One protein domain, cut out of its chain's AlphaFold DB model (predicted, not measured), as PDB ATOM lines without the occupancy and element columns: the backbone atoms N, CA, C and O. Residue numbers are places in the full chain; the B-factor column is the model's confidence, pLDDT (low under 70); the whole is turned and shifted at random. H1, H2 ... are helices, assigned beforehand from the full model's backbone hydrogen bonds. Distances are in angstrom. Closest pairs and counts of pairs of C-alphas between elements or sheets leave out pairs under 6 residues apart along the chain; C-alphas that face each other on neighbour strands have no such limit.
ATOM      1  N   LEU A 150       9.174  32.369  14.418       88.00
ATOM      2  CA  LEU A 150       8.475  33.611  14.727       88.00
ATOM      3  C   LEU A 150       7.435  33.398  15.825       88.00
ATOM      4  O   LEU A 150       6.490  32.602  15.689       88.00
ATOM      5  N   GLU A 151       7.573  34.182  16.888       87.12
ATOM      6  CA  GLU A 151       6.589  34.255  17.958       87.12
ATOM      7  C   GLU A 151       5.355  35.061  17.513       87.12
ATOM      8  O   GLU A 151       5.414  35.932  16.639       87.12
ATOM      9  N   GLN A 152       4.202  34.813  18.148       85.56
ATOM     10  CA  GLN A 152       2.937  35.499  17.831       85.56
ATOM     11  C   GLN A 152       3.076  37.026  17.782       85.56
ATOM     12  O   GLN A 152       2.512  37.668  16.897       85.56
ATOM     13  N   TYR A 153       3.834  37.608  18.719       89.06
ATOM     14  CA  TYR A 153       3.984  39.058  18.806       89.06
ATOM     15  C   TYR A 153       4.762  39.640  17.614       89.06
ATOM     16  O   TYR A 153       4.422  40.728  17.154       89.06
ATOM     17  N   GLU A 154       5.746  38.913  17.075       89.69
ATOM     18  CA  GLU A 154       6.552  39.333  15.920       89.69
ATOM     19  C   GLU A 154       5.720  39.293  14.639       89.69
ATOM     20  O   GLU A 154       5.770  40.207  13.814       89.69
ATOM     21  N   VAL A 155       4.881  38.264  14.497       88.56
ATOM     22  CA  VAL A 155       3.928  38.150  13.387       88.56
ATOM     23  C   VAL A 155       2.906  39.284  13.443       88.56
ATOM     24  O   VAL A 155       2.624  39.917  12.422       88.56
ATOM     25  N   ASP A 156       2.358  39.565  14.625       89.81
ATOM     26  CA  ASP A 156       1.393  40.646  14.816       89.81
ATOM     27  C   ASP A 156       2.016  42.019  14.537       89.81
ATOM     28  O   ASP A 156       1.390  42.851  13.868       89.81
ATOM     29  N   GLU A 157       3.257  42.245  14.973       93.50
ATOM     30  CA  GLU A 157       4.019  43.455  14.664       93.50
ATOM     31  C   GLU A 157       4.283  43.578  13.156       93.50
ATOM     32  O   GLU A 157       3.975  44.614  12.559       93.50
ATOM     33  N   ALA A 158       4.746  42.513  12.498       90.19
ATOM     34  CA  ALA A 158       4.980  42.498  11.056       90.19
ATOM     35  C   ALA A 158       3.692  42.773  10.259       90.19
ATOM     36  O   ALA A 158       3.690  43.556   9.301       90.19
ATOM     37  N   LEU A 159       2.561  42.190  10.671       91.38
ATOM     38  CA  LEU A 159       1.254  42.445  10.067       91.38
ATOM     39  C   LEU A 159       0.770  43.874  10.327       91.38
ATOM     40  O   LEU A 159       0.170  44.479   9.434       91.38
ATOM     41  N   ALA A 160       1.020  44.436  11.510       92.81
ATOM     42  CA  ALA A 160       0.702  45.827  11.816       92.81
ATOM     43  C   ALA A 160       1.527  46.788  10.943       92.81
ATOM     44  O   ALA A 160       0.960  47.694  10.321       92.81
ATOM     45  N   ILE A 161       2.832  46.536  10.799       93.25
ATOM     46  CA  ILE A 161       3.724  47.275   9.899       93.25
ATOM     47  C   ILE A 161       3.212  47.172   8.458       93.25
ATOM     48  O   ILE A 161       3.013  48.194   7.799       93.25
ATOM     49  N   TRP A 162       2.889  45.969   7.979       90.75
ATOM     50  CA  TRP A 162       2.349  45.767   6.634       90.75
ATOM     51  C   TRP A 162       1.016  46.494   6.404       90.75
ATOM     52  O   TRP A 162       0.798  47.104   5.356       90.75
ATOM     53  N   ARG A 163       0.107  46.473   7.385       92.38
ATOM     54  CA  ARG A 163      -1.183  47.177   7.300       92.38
ATOM     55  C   ARG A 163      -1.022  48.695   7.311       92.38
ATOM     56  O   ARG A 163      -1.797  49.367   6.637       92.38
ATOM     57  N   SER A 164      -0.039  49.207   8.052       91.25
ATOM     58  CA  SER A 164       0.281  50.639   8.136       91.25
ATOM     59  C   SER A 164       1.105  51.154   6.949       91.25
ATOM     60  O   SER A 164       1.169  52.363   6.719       91.25
ATOM     61  N   THR A 165       1.711  50.248   6.172       93.25
ATOM     62  CA  THR A 165       2.483  50.584   4.975       93.25
ATOM     63  C   THR A 165       1.581  51.291   3.963       93.25
ATOM     64  O   THR A 165       0.482  50.824   3.663       93.25
ATOM     65  N   ALA A 166       2.047  52.423   3.426       93.75
ATOM     66  CA  ALA A 166       1.286  53.211   2.463       93.75
ATOM     67  C   ALA A 166       0.857  52.353   1.262       93.75
ATOM     68  O   ALA A 166       1.659  51.580   0.733       93.75
ATOM     69  N   GLU A 167      -0.385  52.532   0.802       92.75
ATOM     70  CA  GLU A 167      -0.961  51.725  -0.283       92.75
ATOM     71  C   GLU A 167      -0.048  51.678  -1.512       92.75
ATOM     72  O   GLU A 167       0.222  50.600  -2.025       92.75
ATOM     73  N   GLY A 168       0.538  52.819  -1.897       90.62
ATOM     74  CA  GLY A 168       1.461  52.891  -3.033       90.62
ATOM     75  C   GLY A 168       2.689  51.983  -2.902       90.62
ATOM     76  O   GLY A 168       3.121  51.401  -3.892       90.62
ATOM     77  N   VAL A 169       3.227  51.787  -1.693       91.75
ATOM     78  CA  VAL A 169       4.357  50.868  -1.462       91.75
ATOM     79  C   VAL A 169       3.905  49.414  -1.607       91.75
ATOM     80  O   VAL A 169       4.616  48.602  -2.202       91.75
ATOM     81  N   ARG A 170       2.706  49.077  -1.116       89.44
ATOM     82  CA  ARG A 170       2.134  47.731  -1.278       89.44
ATOM     83  C   ARG A 170       1.858  47.413  -2.743       89.44
ATOM     84  O   ARG A 170       2.200  46.319  -3.187       89.44
ATOM     85  N   THR A 171       1.314  48.370  -3.499       92.38
ATOM     86  CA  THR A 171       1.089  48.232  -4.943       92.38
ATOM     87  C   THR A 171       2.404  47.995  -5.687       92.38
ATOM     88  O   THR A 171       2.500  47.022  -6.427       92.38
ATOM     89  N   LEU A 172       3.447  48.792  -5.422       92.50
ATOM     90  CA  LEU A 172       4.766  48.603  -6.043       92.50
ATOM     91  C   LEU A 172       5.371  47.226  -5.729       92.50
ATOM     92  O   LEU A 172       5.923  46.575  -6.615       92.50
ATOM     93  N   ARG A 173       5.247  46.745  -4.484       91.75
ATOM     94  CA  ARG A 173       5.725  45.404  -4.107       91.75
ATOM     95  C   ARG A 173       4.935  44.296  -4.809       91.75
ATOM     96  O   ARG A 173       5.527  43.307  -5.237       91.75
ATOM     97  N   ALA A 174       3.621  44.459  -4.951       91.25
ATOM     98  CA  ALA A 174       2.775  43.518  -5.680       91.25
ATOM     99  C   ALA A 174       3.117  43.484  -7.179       91.25
ATOM    100  O   ALA A 174       3.232  42.403  -7.752       91.25
ATOM    101  N   GLU A 175       3.349  44.642  -7.802       94.00
ATOM    102  CA  GLU A 175       3.800  44.745  -9.195       94.00
ATOM    103  C   GLU A 175       5.171  44.089  -9.399       94.00
ATOM    104  O   GLU A 175       5.350  43.332 -10.354       94.00
ATOM    105  N   ALA A 176       6.119  44.305  -8.480       93.44
ATOM    106  CA  ALA A 176       7.428  43.654  -8.518       93.44
ATOM    107  C   ALA A 176       7.312  42.122  -8.413       93.44
ATOM    108  O   ALA A 176       7.885  41.404  -9.232       93.44
ATOM    109  N   SER A 177       6.509  41.617  -7.469       91.25
ATOM    110  CA  SER A 177       6.255  40.176  -7.314       91.25
ATOM    111  C   SER A 177       5.552  39.569  -8.539       91.25
ATOM    112  O   SER A 177       5.878  38.460  -8.977       91.25
ATOM    113  N   ALA A 178       4.622  40.308  -9.152       93.81
ATOM    114  CA  ALA A 178       3.971  39.902 -10.393       93.81
ATOM    115  C   ALA A 178       4.960  39.859 -11.571       93.81
ATOM    116  O   ALA A 178       4.938  38.906 -12.352       93.81
ATOM    117  N   ALA A 179       5.853  40.847 -11.680       94.31
ATOM    118  CA  ALA A 179       6.894  40.890 -12.705       94.31
ATOM    119  C   ALA A 179       7.892  39.728 -12.562       94.31
ATOM    120  O   ALA A 179       8.228  39.079 -13.554       94.31
ATOM    121  N   GLU A 180       8.313  39.413 -11.337       94.06
ATOM    122  CA  GLU A 180       9.173  38.263 -11.044       94.06
ATOM    123  C   GLU A 180       8.491  36.937 -11.410       94.06
ATOM    124  O   GLU A 180       9.061  36.105 -12.124       94.06
ATOM    125  N   SER A 181       7.231  36.764 -11.004       88.94
ATOM    126  CA  SER A 181       6.432  35.584 -11.349       88.94
ATOM    127  C   SER A 181       6.275  35.424 -12.866       88.94
ATOM    128  O   SER A 181       6.421  34.321 -13.405       88.94
ATOM    129  N   ALA A 182       6.027  36.527 -13.581       95.50
ATOM    130  CA  ALA A 182       5.943  36.541 -15.037       95.50
ATOM    131  C   ALA A 182       7.280  36.158 -15.692       95.50
ATOM    132  O   ALA A 182       7.300  35.365 -16.638       95.50
ATOM    133  N   TRP A 183       8.403  36.658 -15.168       96.88
ATOM    134  CA  TRP A 183       9.738  36.301 -15.645       96.88
ATOM    135  C   TRP A 183      10.038  34.806 -15.455       96.88
ATOM    136  O   TRP A 183      10.469  34.143 -16.404       96.88
ATOM    137  N   LEU A 184       9.741  34.239 -14.281       93.38
ATOM    138  CA  LEU A 184       9.927  32.809 -13.999       93.38
ATOM    139  C   LEU A 184       9.101  31.920 -14.938       93.38
ATOM    140  O   LEU A 184       9.586  30.894 -15.433       93.38
ATOM    141  N   LEU A 185       7.856  32.313 -15.218       95.25
ATOM    142  CA  LEU A 185       7.000  31.615 -16.176       95.25
ATOM    143  C   LEU A 185       7.569  31.690 -17.597       95.25
ATOM    144  O   LEU A 185       7.700  30.648 -18.249       95.25
ATOM    145  N   ALA A 186       7.982  32.876 -18.050       95.56
ATOM    146  CA  ALA A 186       8.586  33.067 -19.368       95.56
ATOM    147  C   ALA A 186       9.885  32.255 -19.535       95.56
ATOM    148  O   ALA A 186      10.104  31.620 -20.570       95.56
ATOM    149  N   GLU A 187      10.734  32.200 -18.507       96.56
ATOM    150  CA  GLU A 187      11.956  31.392 -18.514       96.56
ATOM    151  C   GLU A 187      11.640  29.885 -18.563       96.56
ATOM    152  O   GLU A 187      12.247  29.126 -19.330       96.56
ATOM    153  N   ARG A 188      10.625  29.425 -17.821       92.88
ATOM    154  CA  ARG A 188      10.151  28.034 -17.892       92.88
ATOM    155  C   ARG A 188       9.637  27.682 -19.288       92.88
ATOM    156  O   ARG A 188       9.909  26.586 -19.791       92.88
ATOM    157  N   GLU A 189       8.908  28.589 -19.929       95.19
ATOM    158  CA  GLU A 189       8.439  28.421 -21.303       95.19
ATOM    159  C   GLU A 189       9.583  28.410 -22.309       95.19
ATOM    160  O   GLU A 189       9.604  27.537 -23.177       95.19
ATOM    161  N   ARG A 190      10.577  29.290 -22.151       95.06
ATOM    162  CA  ARG A 190      11.793  29.305 -22.970       95.06
ATOM    163  C   ARG A 190      12.535  27.973 -22.887       95.06
ATOM    164  O   ARG A 190      12.888  27.402 -23.920       95.06
ATOM    165  N   ARG A 191      12.706  27.413 -21.685       91.69
ATOM    166  CA  ARG A 191      13.321  26.085 -21.491       91.69
ATOM    167  C   ARG A 191      12.514  24.973 -22.160       91.69
ATOM    168  O   ARG A 191      13.089  24.113 -22.830       91.69
ATOM    169  N   ARG A 192      11.181  25.002 -22.039       88.31
ATOM    170  CA  ARG A 192      10.286  24.055 -22.732       88.31
ATOM    171  C   ARG A 192      10.376  24.202 -24.252       88.31
ATOM    172  O   ARG A 192      10.478  23.197 -24.949       88.31
ATOM    173  N   ALA A 193      10.397  25.428 -24.772       90.25
ATOM    174  CA  ALA A 193      10.546  25.712 -26.194       90.25
ATOM    175  C   ALA A 193      11.897  25.222 -26.730       90.25
ATOM    176  O   ALA A 193      11.935  24.553 -27.760       90.25
ATOM    177  N   ALA A 194      12.992  25.439 -25.996       89.56
ATOM    178  CA  ALA A 194      14.307  24.902 -26.342       89.56
ATOM    179  C   ALA A 194      14.320  23.360 -26.358       89.56
ATOM    180  O   ALA A 194      14.944  22.746 -27.226       89.56
ATOM    181  N   HIS A 195      13.603  22.712 -25.434       83.25
ATOM    182  CA  HIS A 195      13.446  21.257 -25.418       83.25
ATOM    183  C   HIS A 195      12.663  20.744 -26.640       83.25
ATOM    184  O   HIS A 195      13.087  19.776 -27.283       83.25
ATOM    185  N   ARG A 196      11.575  21.436 -27.010       88.19
ATOM    186  CA  ARG A 196      10.797  21.167 -28.231       88.19
ATOM    187  C   ARG A 196      11.634  21.350 -29.494       88.19
ATOM    188  O   ARG A 196      11.671  20.446 -30.320       88.19
ATOM    189  N   ALA A 197      12.385  22.447 -29.600       85.56
ATOM    190  CA  ALA A 197      13.259  22.733 -30.740       85.56
ATOM    191  C   ALA A 197      14.358  21.670 -30.933       85.56
ATOM    192  O   ALA A 197      14.763  21.374 -32.055       85.56
ATOM    193  N   ARG A 198      14.815  21.034 -29.846       85.12
ATOM    194  CA  ARG A 198      15.756  19.899 -29.894       85.12
ATOM    195  C   ARG A 198      15.096  18.566 -30.286       85.12
ATOM    196  O   ARG A 198      15.781  17.540 -30.297       85.12
ATOM    197  N   GLY A 199      13.790  18.553 -30.564       87.69
ATOM    198  CA  GLY A 199      13.008  17.350 -30.854       87.69
ATOM    199  C   GLY A 199      12.903  16.400 -29.660       87.69
ATOM    200  O   GLY A 199      12.673  15.207 -29.841       87.69
TER     201      GLY A 199
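What this domain is: This is residues 150 to 199 of the 355 residues of a protein of Emiliania huxleyi (UniProt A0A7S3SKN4). Two helices meet near their ends as an open L: a short arm, H1, and a much longer arm, H2, with the corner at residues 165 and 166. There is no core, and nothing packs into the space between the arms. The printed part has 50 residues with two named helices, H1 then H2, and no named strand; the class is all helix. The whole is extended, with a radius of gyration of the C-alphas of 18.4 A, and the C-alphas span 55 by 27 by 6 A.

Where its parts are: Start at Leu 150 and pass Glu 151 to find C-alpha 152 at (2.937, 35.499, 17.831), where H1, residues 152 to 164, begins. H1 runs 18.2 A to C-alpha 164 at (0.281, 50.639, 8.136). After Thr 165 and Ala 166, look for C-alpha 167 at (-0.961, 51.725, -0.283), the first of H2, residues 167 to 197. From there H2 runs 44.4 A to C-alpha 197 at (13.259, 22.733, -30.740); Arg 198 and Gly 199 follow.

How they stand to each other: Between H1 and H2 you will find a tight link of 2 residues. The two helices are only just apart, with their closest C-alphas 8.2 A from each other. Read the backbone O of residue i against the N of residue i+4: in H1 and H2 every such pair is within hydrogen-bond range. Residues 150 to 161, 163 to 169 and 171 to 199 stand free.

The domain as a whole: Compare Tyr 153 with Gly 199: their C-alphas, 54.9 A apart, are the two farthest apart in the domain. The printed part has no cut, and it has no long link. In the B-factor column the mean pLDDT of the printed part is 91.4, and no printed residue is under 70.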